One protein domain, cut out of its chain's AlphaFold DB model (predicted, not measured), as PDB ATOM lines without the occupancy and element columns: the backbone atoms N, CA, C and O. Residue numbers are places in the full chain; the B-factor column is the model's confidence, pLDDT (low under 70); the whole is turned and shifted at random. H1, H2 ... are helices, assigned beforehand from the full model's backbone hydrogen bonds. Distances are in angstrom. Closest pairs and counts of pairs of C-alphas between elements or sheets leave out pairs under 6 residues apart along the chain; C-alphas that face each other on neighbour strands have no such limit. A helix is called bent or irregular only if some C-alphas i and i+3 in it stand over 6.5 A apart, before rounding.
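AT A GLANCE: This is residues 5 to 92 of the 170 residues of the protein "Phosphatidylserine decarboxylase family protein" of Pyrenophora tritici-repentis (UniProt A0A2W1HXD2). A long, nearly straight helix, H2, makes an arm, with the short H1 turning off at a corner at its far end and a loose head of short helices and loops at its other end. In the head, H7 packs on the last residues of H2 and on H3, with H6 near H7, while H4 and H5 make a separate pair, joined to the rest by loops. Residues 11 to 18 and 20 to 25 stick out free. The printed part has 88 residues with seven named helices, H1 to H7 in order, and no named strand; its class is all helix. The whole is loose and elongated, with a radius of gyration of the C-alphas of 17.3 A and spans of 48 by 31 by 23 A.

IN THESE COORDINATES: Find C-alpha 13 at (77.949, 89.077, 53.886); from there H2, residues 13 to 31, runs 26.3 A to C-alpha 31 at (77.459, 98.695, 78.388). Before it, look at H1, residues 5 to 11, which is 10.0 A long. After it come H3, residues 33 to 38, 10.7 A, and H4, residues 51 to 60, 14.1 A. H5, residues 68 to 71, is 5.3 A long, and H6, residues 79 to 82, is 5.8 A. H7, residues 86 to 90, runs 6.0 A to C-alpha 90 at (73.911, 90.209, 82.662). H3 is only just irregular: C-alphas 35 and 38 are 6.8 A apart.

HOW THE PARTS SIT: Start at H2, which touches H7 with residues 30 to 31 alone; the closest C-alphas, of Val 31 and Asp 87, are 5.2 A apart. H1 is close to H2 but not clearly touching, at a steep tilt of 65 degrees, the same way; the closest C-alphas, of Phe 10 and Asn 16, are 6.8 A apart. H3 touches H7, and the closest C-alphas are those of Ala 36 and Trp 86, 5.1 A. H6 and H7 are near each other. H4 touches H5, the closest C-alphas being those of Pro 56 and Phe 68, 5.4 A apart; H4 and H7 are apart. In H1, H2 and H7 every O i to N i+4 pair is within hydrogen-bond range, in H4 5 of 6, in H3 0 of 2 with 1 of 3 O i to N i+3 pairs; H5 and H6 are too short for an O i to N i+4 pair.

THE WHOLE: The two C-alphas farthest apart are those of Ser 5 and Ser 77, 52.2 A. The printed part has no cut. The link from H3 to H4, residues 39 to 50, is long. Mean pLDDT of the printed part is 93.9, and residue 63 is under 70.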
ATOM      1  N   SER A   5      65.010  81.337  50.647       89.88
ATOM      2  CA  SER A   5      65.250  82.782  50.586       89.88
ATOM      3  C   SER A   5      65.726  83.360  51.918       89.88
ATOM      4  O   SER A   5      66.616  84.203  51.932       89.88
ATOM      5  N   GLY A   6      65.176  82.890  53.041       87.81
ATOM      6  CA  GLY A   6      65.639  83.280  54.370       87.81
ATOM      7  C   GLY A   6      67.071  82.817  54.629       87.81
ATOM      8  O   GLY A   6      67.873  83.586  55.141       87.81
ATOM      9  N   PHE A   7      67.405  81.590  54.231       82.69
ATOM     10  CA  PHE A   7      68.762  81.059  54.341       82.69
ATOM     11  C   PHE A   7      69.763  81.884  53.524       82.69
ATOM     12  O   PHE A   7      70.767  82.328  54.068       82.69
ATOM     13  N   ALA A   8      69.452  82.168  52.255       87.69
ATOM     14  CA  ALA A   8      70.295  83.014  51.410       87.69
ATOM     15  C   ALA A   8      70.485  84.420  52.004       87.69
ATOM     16  O   ALA A   8      71.602  84.923  52.034       87.69
ATOM     17  N   PHE A   9      69.415  85.020  52.536       91.81
ATOM     18  CA  PHE A   9      69.463  86.344  53.155       91.81
ATOM     19  C   PHE A   9      70.425  86.411  54.352       91.81
ATOM     20  O   PHE A   9      71.225  87.335  54.434       91.81
ATOM     21  N   PHE A  10      70.381  85.441  55.273       87.62
ATOM     22  CA  PHE A  10      71.245  85.450  56.466       87.62
ATOM     23  C   PHE A  10      72.684  84.973  56.200       87.62
ATOM     24  O   PHE A  10      73.564  85.184  57.034       87.62
ATOM     25  N   LEU A  11      72.945  84.355  55.046       86.75
ATOM     26  CA  LEU A  11      74.304  84.046  54.597       86.75
ATOM     27  C   LEU A  11      74.961  85.186  53.812       86.75
ATOM     28  O   LEU A  11      76.170  85.139  53.588       86.75
ATOM     29  N   ASP A  12      74.199  86.201  53.406       93.56
ATOM     30  CA  ASP A  12      74.723  87.329  52.644       93.56
ATOM     31  C   ASP A  12      75.688  88.174  53.513       93.56
ATOM     32  O   ASP A  12      75.289  88.718  54.555       93.56
ATOM     33  N   PRO A  13      76.971  88.313  53.118       94.31
ATOM     34  CA  PRO A  13      77.949  89.077  53.886       94.31
ATOM     35  C   PRO A  13      77.596  90.558  54.044       94.31
ATOM     36  O   PRO A  13      77.946  91.161  55.060       94.31
ATOM     37  N   ASP A  14      76.922  91.167  53.069       96.94
ATOM     38  CA  ASP A  14      76.540  92.575  53.115       96.94
ATOM     39  C   ASP A  14      75.342  92.798  54.043       96.94
ATOM     40  O   ASP A  14      75.338  93.766  54.813       96.94
ATOM     41  N   VAL A  15      74.395  91.855  54.086       95.94
ATOM     42  CA  VAL A  15      73.349  91.827  55.126       95.94
ATOM     43  C   VAL A  15      73.984  91.704  56.510       95.94
ATOM     44  O   VAL A  15      73.698  92.515  57.397       95.94
ATOM     45  N   ASN A  16      74.907  90.757  56.693       95.06
ATOM     46  CA  ASN A  16      75.577  90.535  57.976       95.06
ATOM     47  C   ASN A  16      76.392  91.755  58.439       95.06
ATOM     48  O   ASN A  16      76.385  92.080  59.628       95.06
ATOM     49  N   LYS A  17      77.024  92.505  57.521       97.25
ATOM     50  CA  LYS A  17      77.678  93.791  57.844       97.25
ATOM     51  C   LYS A  17      76.691  94.819  58.396       97.25
ATOM     52  O   LYS A  17      77.040  95.555  59.318       97.25
ATOM     53  N   MET A  18      75.479  94.895  57.847       97.62
ATOM     54  CA  MET A  18      74.466  95.843  58.315       97.62
ATOM     55  C   MET A  18      73.853  95.419  59.649       97.62
ATOM     56  O   MET A  18      73.731  96.256  60.542       97.62
ATOM     57  N   VAL A  19      73.565  94.127  59.832       96.44
ATOM     58  CA  VAL A  19      73.127  93.580  61.127       96.44
ATOM     59  C   VAL A  19      74.180  93.845  62.202       96.44
ATOM     60  O   VAL A  19      73.841  94.333  63.278       96.44
ATOM     61  N   LYS A  20      75.470  93.639  61.897       96.94
ATOM     62  CA  LYS A  20      76.573  93.939  62.821       96.94
ATOM     63  C   LYS A  20      76.572  95.397  63.288       96.94
ATOM     64  O   LYS A  20      76.820  95.641  64.460       96.94
ATOM     65  N   LYS A  21      76.267  96.370  62.419       98.06
ATOM     66  CA  LYS A  21      76.175  97.786  62.831       98.06
ATOM     67  C   LYS A  21      75.073  98.007  63.869       98.06
ATOM     68  O   LYS A  21      75.305  98.703  64.849       98.06
ATOM     69  N   VAL A  22      73.904  97.398  63.662       97.75
ATOM     70  CA  VAL A  22      72.780  97.485  64.609       97.75
ATOM     71  C   VAL A  22      73.148  96.826  65.938       97.75
ATOM     72  O   VAL A  22      72.937  97.425  66.989       97.75
ATOM     73  N   LEU A  23      73.739  95.630  65.898       97.38
ATOM     74  CA  LEU A  23      74.170  94.915  67.101       97.38
ATOM     75  C   LEU A  23      75.265  95.670  67.861       97.38
ATOM     76  O   LEU A  23      75.207  95.728  69.082       97.38
ATOM     77  N   ASN A  24      76.217  96.292  67.162       98.12
ATOM     78  CA  ASN A  24      77.251  97.114  67.790       98.12
ATOM     79  C   ASN A  24      76.654  98.336  68.500       98.12
ATOM     80  O   ASN A  24      77.022  98.598  69.638       98.12
ATOM     81  N   ALA A  25      75.706  99.039  67.873       98.19
ATOM     82  CA  ALA A  25      75.032 100.172  68.511       98.19
ATOM     83  C   ALA A  25      74.262  99.743  69.775       98.19
ATOM     84  O   ALA A  25      74.291 100.431  70.792       98.19
ATOM     85  N   TRP A  26      73.613  98.574  69.738       97.56
ATOM     86  CA  TRP A  26      72.989  97.993  70.928       97.56
ATOM     87  C   TRP A  26      74.015  97.593  71.988       97.56
ATOM     88  O   TRP A  26      73.790  97.868  73.159       97.56
ATOM     89  N   ALA A  27      75.143  96.993  71.607       97.19
ATOM     90  CA  ALA A  27      76.206  96.644  72.545       97.19
ATOM     91  C   ALA A  27      76.758  97.890  73.257       97.19
ATOM     92  O   ALA A  27      76.890  97.879  74.476       97.19
ATOM     93  N   GLU A  28      76.995  98.983  72.522       98.25
ATOM     94  CA  GLU A  28      77.406 100.279  73.083       98.25
ATOM     95  C   GLU A  28      76.384 100.818  74.094       98.25
ATOM     96  O   GLU A  28      76.759 101.277  75.174       98.25
ATOM     97  N   PHE A  29      75.088 100.712  73.789       98.44
ATOM     98  CA  PHE A  29      74.035 101.089  74.729       98.44
ATOM     99  C   PHE A  29      74.020 100.189  75.973       98.44
ATOM    100  O   PHE A  29      73.979 100.702  77.090       98.44
ATOM    101  N   LEU A  30      74.092  98.866  75.814       97.94
ATOM    102  CA  LEU A  30      73.982  97.901  76.917       97.94
ATOM    103  C   LEU A  30      75.152  97.965  77.907       97.94
ATOM    104  O   LEU A  30      74.968  97.632  79.078       97.94
ATOM    105  N   VAL A  31      76.332  98.425  77.478       97.81
ATOM    106  CA  VAL A  31      77.459  98.695  78.388       97.81
ATOM    107  C   VAL A  31      77.372 100.069  79.057       97.81
ATOM    108  O   VAL A  31      78.051 100.301  80.057       97.81
ATOM    109  N   SER A  32      76.544 100.981  78.537       98.25
ATOM    110  CA  SER A  32      76.386 102.334  79.076       98.25
ATOM    111  C   SER A  32      75.508 102.362  80.339       98.25
ATOM    112  O   SER A  32      74.623 101.509  80.484       98.25
ATOM    113  N   PRO A  33      75.683 103.356  81.232       98.12
ATOM    114  CA  PRO A  33      74.821 103.533  82.400       98.12
ATOM    115  C   PRO A  33      73.338 103.703  82.081       98.12
ATOM    116  O   PRO A  33      72.499 103.250  82.852       98.12
ATOM    117  N   ASP A  34      73.004 104.270  80.920       97.94
ATOM    118  CA  ASP A  34      71.615 104.496  80.512       97.94
ATOM    119  C   ASP A  34      70.824 103.187  80.389       97.94
ATOM    120  O   ASP A  34      69.611 103.180  80.574       97.94
ATOM    121  N   SER A  35      71.498 102.058  80.133       98.06
ATOM    122  CA  SER A  35      70.867 100.733  80.096       98.06
ATOM    123  C   SER A  35      70.463 100.198  81.471       98.06
ATOM    124  O   SER A  35      69.672  99.259  81.544       98.06
ATOM    125  N   ALA A  36      70.960 100.782  82.565       97.50
ATOM    126  CA  ALA A  36      70.648 100.334  83.919       97.50
ATOM    127  C   ALA A  36      69.192 100.625  84.326       97.50
ATOM    128  O   ALA A  36      68.724 100.084  85.322       97.50
ATOM    129  N   TYR A  37      68.435 101.383  83.520       95.62
ATOM    130  CA  TYR A  37      67.026 101.698  83.782       95.62
ATOM    131  C   TYR A  37      66.129 100.460  83.982       95.62
ATOM    132  O   TYR A  37      65.091 100.557  84.628       95.62
ATOM    133  N   VAL A  38      66.515  99.293  83.445       96.12
ATOM    134  CA  VAL A  38      65.786  98.023  83.637       96.12
ATOM    135  C   VAL A  38      66.184  97.272  84.912       96.12
ATOM    136  O   VAL A  38      65.593  96.241  85.226       96.12
ATOM    137  N   LEU A  39      67.188  97.747  85.649       96.81
ATOM    138  CA  LEU A  39      67.660  97.168  86.910       96.81
ATOM    139  C   LEU A  39      66.918  97.776  88.114       96.81
ATOM    140  O   LEU A  39      67.510  98.015  89.164       96.81
ATOM    141  N   GLY A  40      65.631  98.083  87.944       93.31
ATOM    142  CA  GLY A  40      64.752  98.545  89.015       93.31
ATOM    143  C   GLY A  40      64.126  97.396  89.809       93.31
ATOM    144  O   GLY A  40      64.185  96.233  89.400       93.31
ATOM    145  N   ASP A  41      63.498  97.760  90.924       91.50
ATOM    146  CA  ASP A  41      62.699  96.898  91.805       91.50
ATOM    147  C   ASP A  41      61.191  96.944  91.482       91.50
ATOM    148  O   ASP A  41      60.367  96.341  92.173       91.50
ATOM    149  N   ASP A  42      60.810  97.639  90.404       92.31
ATOM    150  CA  ASP A  42      59.436  97.660  89.911       92.31
ATOM    151  C   ASP A  42      58.985  96.280  89.389       92.31
ATOM    152  O   ASP A  42      59.760  95.340  89.276       92.31
ATOM    153  N   LYS A  43      57.708  96.131  89.019       90.00
ATOM    154  CA  LYS A  43      57.138  94.825  88.627       90.00
ATOM    155  C   LYS A  43      57.774  94.167  87.395       90.00
ATOM    156  O   LYS A  43      57.497  92.994  87.152       90.00
ATOM    157  N   ILE A  44      58.519  94.911  86.581       88.06
ATOM    158  CA  ILE A  44      59.107  94.428  85.323       88.06
ATOM    159  C   ILE A  44      60.638  94.470  85.331       88.06
ATOM    160  O   ILE A  44      61.262  93.947  84.408       88.06
ATOM    161  N   GLY A  45      61.237  95.079  86.353       94.00
ATOM    162  CA  GLY A  45      62.671  95.205  86.514       94.00
ATOM    163  C   GLY A  45      63.361  93.882  86.835       94.00
ATOM    164  O   GLY A  45      62.784  92.938  87.385       94.00
ATOM    165  N   TRP A  46      64.649  93.819  86.506       96.25
ATOM    166  CA  TRP A  46      65.496  92.653  86.767       96.25
ATOM    167  C   TRP A  46      65.818  92.444  88.249       96.25
ATOM    168  O   TRP A  46      66.185  91.334  88.629       96.25
ATOM    169  N   LEU A  47      65.676  93.487  89.072       95.88
ATOM    170  CA  LEU A  47      65.841  93.430  90.527       95.88
ATOM    171  C   LEU A  47      64.492  93.486  91.262       95.88
ATOM    172  O   LEU A  47      64.448  93.727  92.463       95.88
ATOM    173  N   SER A  48      63.396  93.231  90.545       95.19
ATOM    174  CA  SER A  48      62.071  93.003  91.124       95.19
ATOM    175  C   SER A  48      62.047  91.774  92.028       95.19
ATOM    176  O   SER A  48      62.901  90.894  91.896       95.19
ATOM    177  N   ASP A  49      60.997  91.642  92.845       93.56
ATOM    178  CA  ASP A  49      60.738  90.443  93.658       93.56
ATOM    179  C   ASP A  49      60.827  89.139  92.841       93.56
ATOM    180  O   ASP A  49      61.320  88.123  93.331       93.56
ATOM    181  N   HIS A  50      60.392  89.163  91.575       92.44
ATOM    182  CA  HIS A  50      60.511  88.016  90.672       92.44
ATOM    183  C   HIS A  50      61.954  87.784  90.220       92.44
ATOM    184  O   HIS A  50      62.437  86.654  90.260       92.44
ATOM    185  N   GLY A  51      62.663  88.840  89.814       92.25
ATOM    186  CA  GLY A  51      64.044  88.742  89.345       92.25
ATOM    187  C   GLY A  51      64.995  88.233  90.430       92.25
ATOM    188  O   GLY A  51      65.710  87.250  90.216       92.25
ATOM    189  N   ILE A  52      64.946  88.832  91.624       92.94
ATOM    190  CA  ILE A  52      65.797  88.439  92.759       92.94
ATOM    191  C   ILE A  52      65.456  87.052  93.318       92.94
ATOM    192  O   ILE A  52      66.254  86.497  94.066       92.94
ATOM    193  N   HIS A  53      64.312  86.472  92.947       92.19
ATOM    194  CA  HIS A  53      63.919  85.112  93.308       92.19
ATOM    195  C   HIS A  53      64.302  84.079  92.231       92.19
ATOM    196  O   HIS A  53      64.906  83.048  92.534       92.19
ATOM    197  N   ASP A  54      64.014  84.358  90.959       93.69
ATOM    198  CA  ASP A  54      64.187  83.388  89.871       93.69
ATOM    199  C   ASP A  54      65.652  83.252  89.418       93.69
ATOM    200  O   ASP A  54      66.092  82.162  89.021       93.69
ATOM    201  N   LEU A  55      66.440  84.333  89.520       94.38
ATOM    202  CA  LEU A  55      67.877  84.304  89.222       94.38
ATOM    203  C   LEU A  55      68.624  83.370  90.190       94.38
ATOM    204  O   LEU A  55      69.343  82.487  89.710       94.38
ATOM    205  N   PRO A  56      68.439  83.461  91.527       93.81
ATOM    206  CA  PRO A  56      69.014  82.488  92.446       93.81
ATOM    207  C   PRO A  56      68.504  81.068  92.260       93.81
ATOM    208  O   PRO A  56      69.297  80.144  92.400       93.81
ATOM    209  N   ILE A  57      67.224  80.845  91.942       92.06
ATOM    210  CA  ILE A  57      66.716  79.479  91.707       92.06
ATOM    211  C   ILE A  57      67.492  78.799  90.582       92.06
ATOM    212  O   ILE A  57      67.932  77.657  90.736       92.06
ATOM    213  N   THR A  58      67.689  79.518  89.476       91.44
ATOM    214  CA  THR A  58      68.461  79.026  88.330       91.44
ATOM    215  C   THR A  58      69.902  78.729  88.762       91.44
ATOM    216  O   THR A  58      70.374  77.599  88.615       91.44
ATOM    217  N   ALA A  59      70.536  79.686  89.445       91.88
ATOM    218  CA  ALA A  59      71.924  79.598  89.886       91.88
ATOM    219  C   ALA A  59      72.202  78.519  90.948       91.88
ATOM    220  O   ALA A  59      73.277  77.915  90.955       91.88
ATOM    221  N   ASN A  60      71.254  78.233  91.837       90.12
ATOM    222  CA  ASN A  60      71.432  77.272  92.924       90.12
ATOM    223  C   ASN A  60      71.416  75.804  92.452       90.12
ATOM    224  O   ASN A  60      71.876  74.929  93.188       90.12
ATOM    225  N   VAL A  61      70.887  75.515  91.252       83.50
ATOM    226  CA  VAL A  61      70.840  74.170  90.626       83.50
ATOM    227  C   VAL A  61      70.354  73.072  91.600       83.50
ATOM    228  O   VAL A  61      70.832  71.940  91.593       83.50
ATOM    229  N   GLY A  62      69.419  73.416  92.492       74.19
ATOM    230  CA  GLY A  62      68.829  72.491  93.468       74.19
ATOM    231  C   GLY A  62      69.761  71.983  94.578       74.19
ATOM    232  O   GLY A  62      69.395  71.028  95.256       74.19
ATOM    233  N   GLN A  63      70.947  72.573  94.772       67.50
ATOM    234  CA  GLN A  63      71.895  72.129  95.807       67.50
ATOM    235  C   GLN A  63      71.774  72.907  97.120       67.50
ATOM    236  O   GLN A  63      71.885  72.326  98.199       67.50
ATOM    237  N   LYS A  64      71.593  74.226  97.038       73.81
ATOM    238  CA  LYS A  64      71.535  75.149  98.181       73.81
ATOM    239  C   LYS A  64      70.448  76.198  97.934       73.81
ATOM    240  O   LYS A  64      69.910  76.267  96.835       73.81
ATOM    241  N   SER A  65      70.120  76.995  98.946       84.44
ATOM    242  CA  SER A  65      69.146  78.091  98.834       84.44
ATOM    243  C   SER A  65      69.815  79.418  99.169       84.44
ATOM    244  O   SER A  65      69.424  80.079 100.125       84.44
ATOM    245  N   TYR A  66      70.870  79.765  98.429       92.44
ATOM    246  CA  TYR A  66      71.487  81.081  98.562       92.44
ATOM    247  C   TYR A  66      70.574  82.160  97.982       92.44
ATOM    248  O   TYR A  66      69.971  81.953  96.924       92.44
ATOM    249  N   LEU A  67      70.523  83.307  98.648       93.88
ATOM    250  CA  LEU A  67      69.904  84.530  98.147       93.88
ATOM    251  C   LEU A  67      70.754  85.162  97.034       93.88
ATOM    252  O   LEU A  67      71.912  84.794  96.809       93.88
ATOM    253  N   PHE A  68      70.181  86.134  96.322       95.00
ATOM    254  CA  PHE A  68      70.837  86.800  95.195       95.00
ATOM    255  C   PHE A  68      72.177  87.433  95.592       95.00
ATOM    256  O   PHE A  68      73.205  87.181  94.964       95.00
ATOM    257  N   GLU A  69      72.183  88.193  96.678       95.31
ATOM    258  CA  GLU A  69      73.346  88.879  97.229       95.31
ATOM    259  C   GLU A  69      74.359  87.942  97.882       95.31
ATOM    260  O   GLU A  69      75.500  88.333  98.124       95.31
ATOM    261  N   GLU A  70      73.973  86.703  98.178       94.88
ATOM    262  CA  GLU A  70      74.901  85.674  98.633       94.88
ATOM    263  C   GLU A  70      75.623  85.031  97.450       94.88
ATOM    264  O   GLU A  70      76.798  84.689  97.578       94.88
ATOM    265  N   LEU A  71      74.947  84.895  96.306       94.81
ATOM    266  CA  LEU A  71      75.489  84.286  95.094       94.81
ATOM    267  C   LEU A  71      76.405  85.222  94.315       94.81
ATOM    268  O   LEU A  71      77.482  84.801  93.895       94.81
ATOM    269  N   PHE A  72      75.967  86.456  94.091       96.12
ATOM    270  CA  PHE A  72      76.601  87.361  93.140       96.12
ATOM    271  C   PHE A  72      77.373  88.482  93.837       96.12
ATOM    272  O   PHE A  72      77.091  88.859  94.976       96.12
ATOM    273  N   GLU A  73      78.377  89.018  93.149       96.69
ATOM    274  CA  GLU A  73      79.106  90.205  93.597       96.69
ATOM    275  C   GLU A  73      78.229  91.453  93.435       96.69
ATOM    276  O   GLU A  73      78.218  92.097  92.387       96.69
ATOM    277  N   CYS A  74      77.469  91.791  94.476       96.12
ATOM    278  CA  CYS A  74      76.614  92.973  94.497       96.12
ATOM    279  C   CYS A  74      76.434  93.542  95.913       96.12
ATOM    280  O   CYS A  74      76.762  92.900  96.912       96.12
ATOM    281  N   ASP A  75      75.890  94.754  95.990       95.75
ATOM    282  CA  ASP A  75      75.623  95.490  97.228       95.75
ATOM    283  C   ASP A  75      74.187  96.037  97.204       95.75
ATOM    284  O   ASP A  75      73.963  97.095  96.611       95.75
ATOM    285  N   PRO A  76      73.214  95.349  97.835       94.06
ATOM    286  CA  PRO A  76      71.803  95.741  97.806       94.06
ATOM    287  C   PRO A  76      71.504  97.141  98.361       94.06
ATOM    288  O   PRO A  76      70.431  97.678  98.112       94.06
ATOM    289  N   SER A  77      72.435  97.749  99.108       94.75
ATOM    290  CA  SER A  77      72.267  99.114  99.624       94.75
ATOM    291  C   SER A  77      72.515 100.204  98.573       94.75
ATOM    292  O   SER A  77      72.185 101.369  98.802       94.75
ATOM    293  N   LYS A  78      73.104  99.845  97.426       96.00
ATOM    294  CA  LYS A  78      73.395 100.759  96.318       96.00
ATOM    295  C   LYS A  78      72.315 100.695  95.251       96.00
ATOM    296  O   LYS A  78      71.682  99.662  95.040       96.00
ATOM    297  N   GLU A  79      72.186 101.792  94.510       94.94
ATOM    298  CA  GLU A  79      71.392 101.831  93.284       94.94
ATOM    299  C   GLU A  79      71.804 100.685  92.349       94.94
ATOM    300  O   GLU A  79      72.996 100.392  92.192       94.94
ATOM    301  N   HIS A  80      70.805  99.988  91.804       96.31
ATOM    302  CA  HIS A  80      70.977  98.799  90.963       96.31
ATOM    303  C   HIS A  80      71.888  97.726  91.580       96.31
ATOM    304  O   HIS A  80      72.620  97.039  90.873       96.31
ATOM    305  N   HIS A  81      71.908  97.616  92.910       96.62
ATOM    306  CA  HIS A  81      72.802  96.743  93.674       96.62
ATOM    307  C   HIS A  81      74.303  96.939  93.358       96.62
ATOM    308  O   HIS A  81      75.117  96.028  93.533       96.62
ATOM    309  N   GLY A  82      74.689  98.122  92.867       97.12
ATOM    310  CA  GLY A  82      76.053  98.446  92.447       97.12
ATOM    311  C   GLY A  82      76.407  98.054  91.006       97.12
ATOM    312  O   GLY A  82      77.536  98.318  90.575       97.12
ATOM    313  N   TYR A  83      75.479  97.467  90.243       98.00
ATOM    314  CA  TYR A  83      75.665  97.255  88.809       98.00
ATOM    315  C   TYR A  83      75.610  98.589  88.059       98.00
ATOM    316  O   TYR A  83      74.860  99.497  88.404       98.00
ATOM    317  N   LYS A  84      76.445  98.719  87.026       97.88
ATOM    318  CA  LYS A  84      76.687 100.001  86.336       97.88
ATOM    319  C   LYS A  84      75.920 100.128  85.028       97.88
ATOM    320  O   LYS A  84      75.844 101.222  84.494       97.88
ATOM    321  N   SER A  85      75.453  99.011  84.490       98.31
ATOM    322  CA  SER A  85      74.792  98.873  83.198       98.31
ATOM    323  C   SER A  85      74.100  97.513  83.159       98.31
ATOM    324  O   SER A  85      74.392  96.641  83.990       98.31
ATOM    325  N   TRP A  86      73.205  97.309  82.192       97.94
ATOM    326  CA  TRP A  86      72.574  96.007  82.002       97.94
ATOM    327  C   TRP A  86      73.608  94.925  81.679       97.94
ATOM    328  O   TRP A  86      73.523  93.836  82.235       97.94
ATOM    329  N   ASP A  87      74.620  95.226  80.861       97.56
ATOM    330  CA  ASP A  87      75.671  94.262  80.512       97.56
ATOM    331  C   ASP A  87      76.499  93.836  81.740       97.56
ATOM    332  O   ASP A  87      76.757  92.645  81.930       97.56
ATOM    333  N   HIS A  88      76.812  94.776  82.648       97.81
ATOM    334  CA  HIS A  88      77.496  94.464  83.913       97.81
ATOM    335  C   HIS A  88      76.665  93.512  84.794       97.81
ATOM    336  O   HIS A  88      77.215  92.619  85.434       97.81
ATOM    337  N   PHE A  89      75.338  93.666  84.805       97.69
ATOM    338  CA  PHE A  89      74.425  92.761  85.508       97.69
ATOM    339  C   PHE A  89      74.230  91.415  84.784       97.69
ATOM    340  O   PHE A  89      74.162  90.355  85.414       97.69
ATOM    341  N   PHE A  90      74.136  91.419  83.454       96.88
ATOM    342  CA  PHE A  90      73.911  90.209  82.662       96.88
ATOM    343  C   PHE A  90      75.116  89.262  82.748       96.88
ATOM    344  O   PHE A  90      74.947  88.049  82.863       96.88
ATOM    345  N   THR A  91      76.319  89.842  82.820       96.06
ATOM    346  CA  THR A  91      77.607  89.156  83.011       96.06
ATOM    347  C   THR A  91      78.108  89.194  84.467       96.06
ATOM    348  O   THR A  91      79.308  89.003  84.720       96.06
ATOM    349  N   ARG A  92      77.207  89.450  85.434       96.25
ATOM    350  CA  ARG A  92      77.481  89.512  86.887       96.25
ATOM    351  C   ARG A  92      78.390  88.378  87.344       96.25
ATOM    352  O   ARG A  92      78.183  87.257  86.908       96.25
TER     353      ARG A  92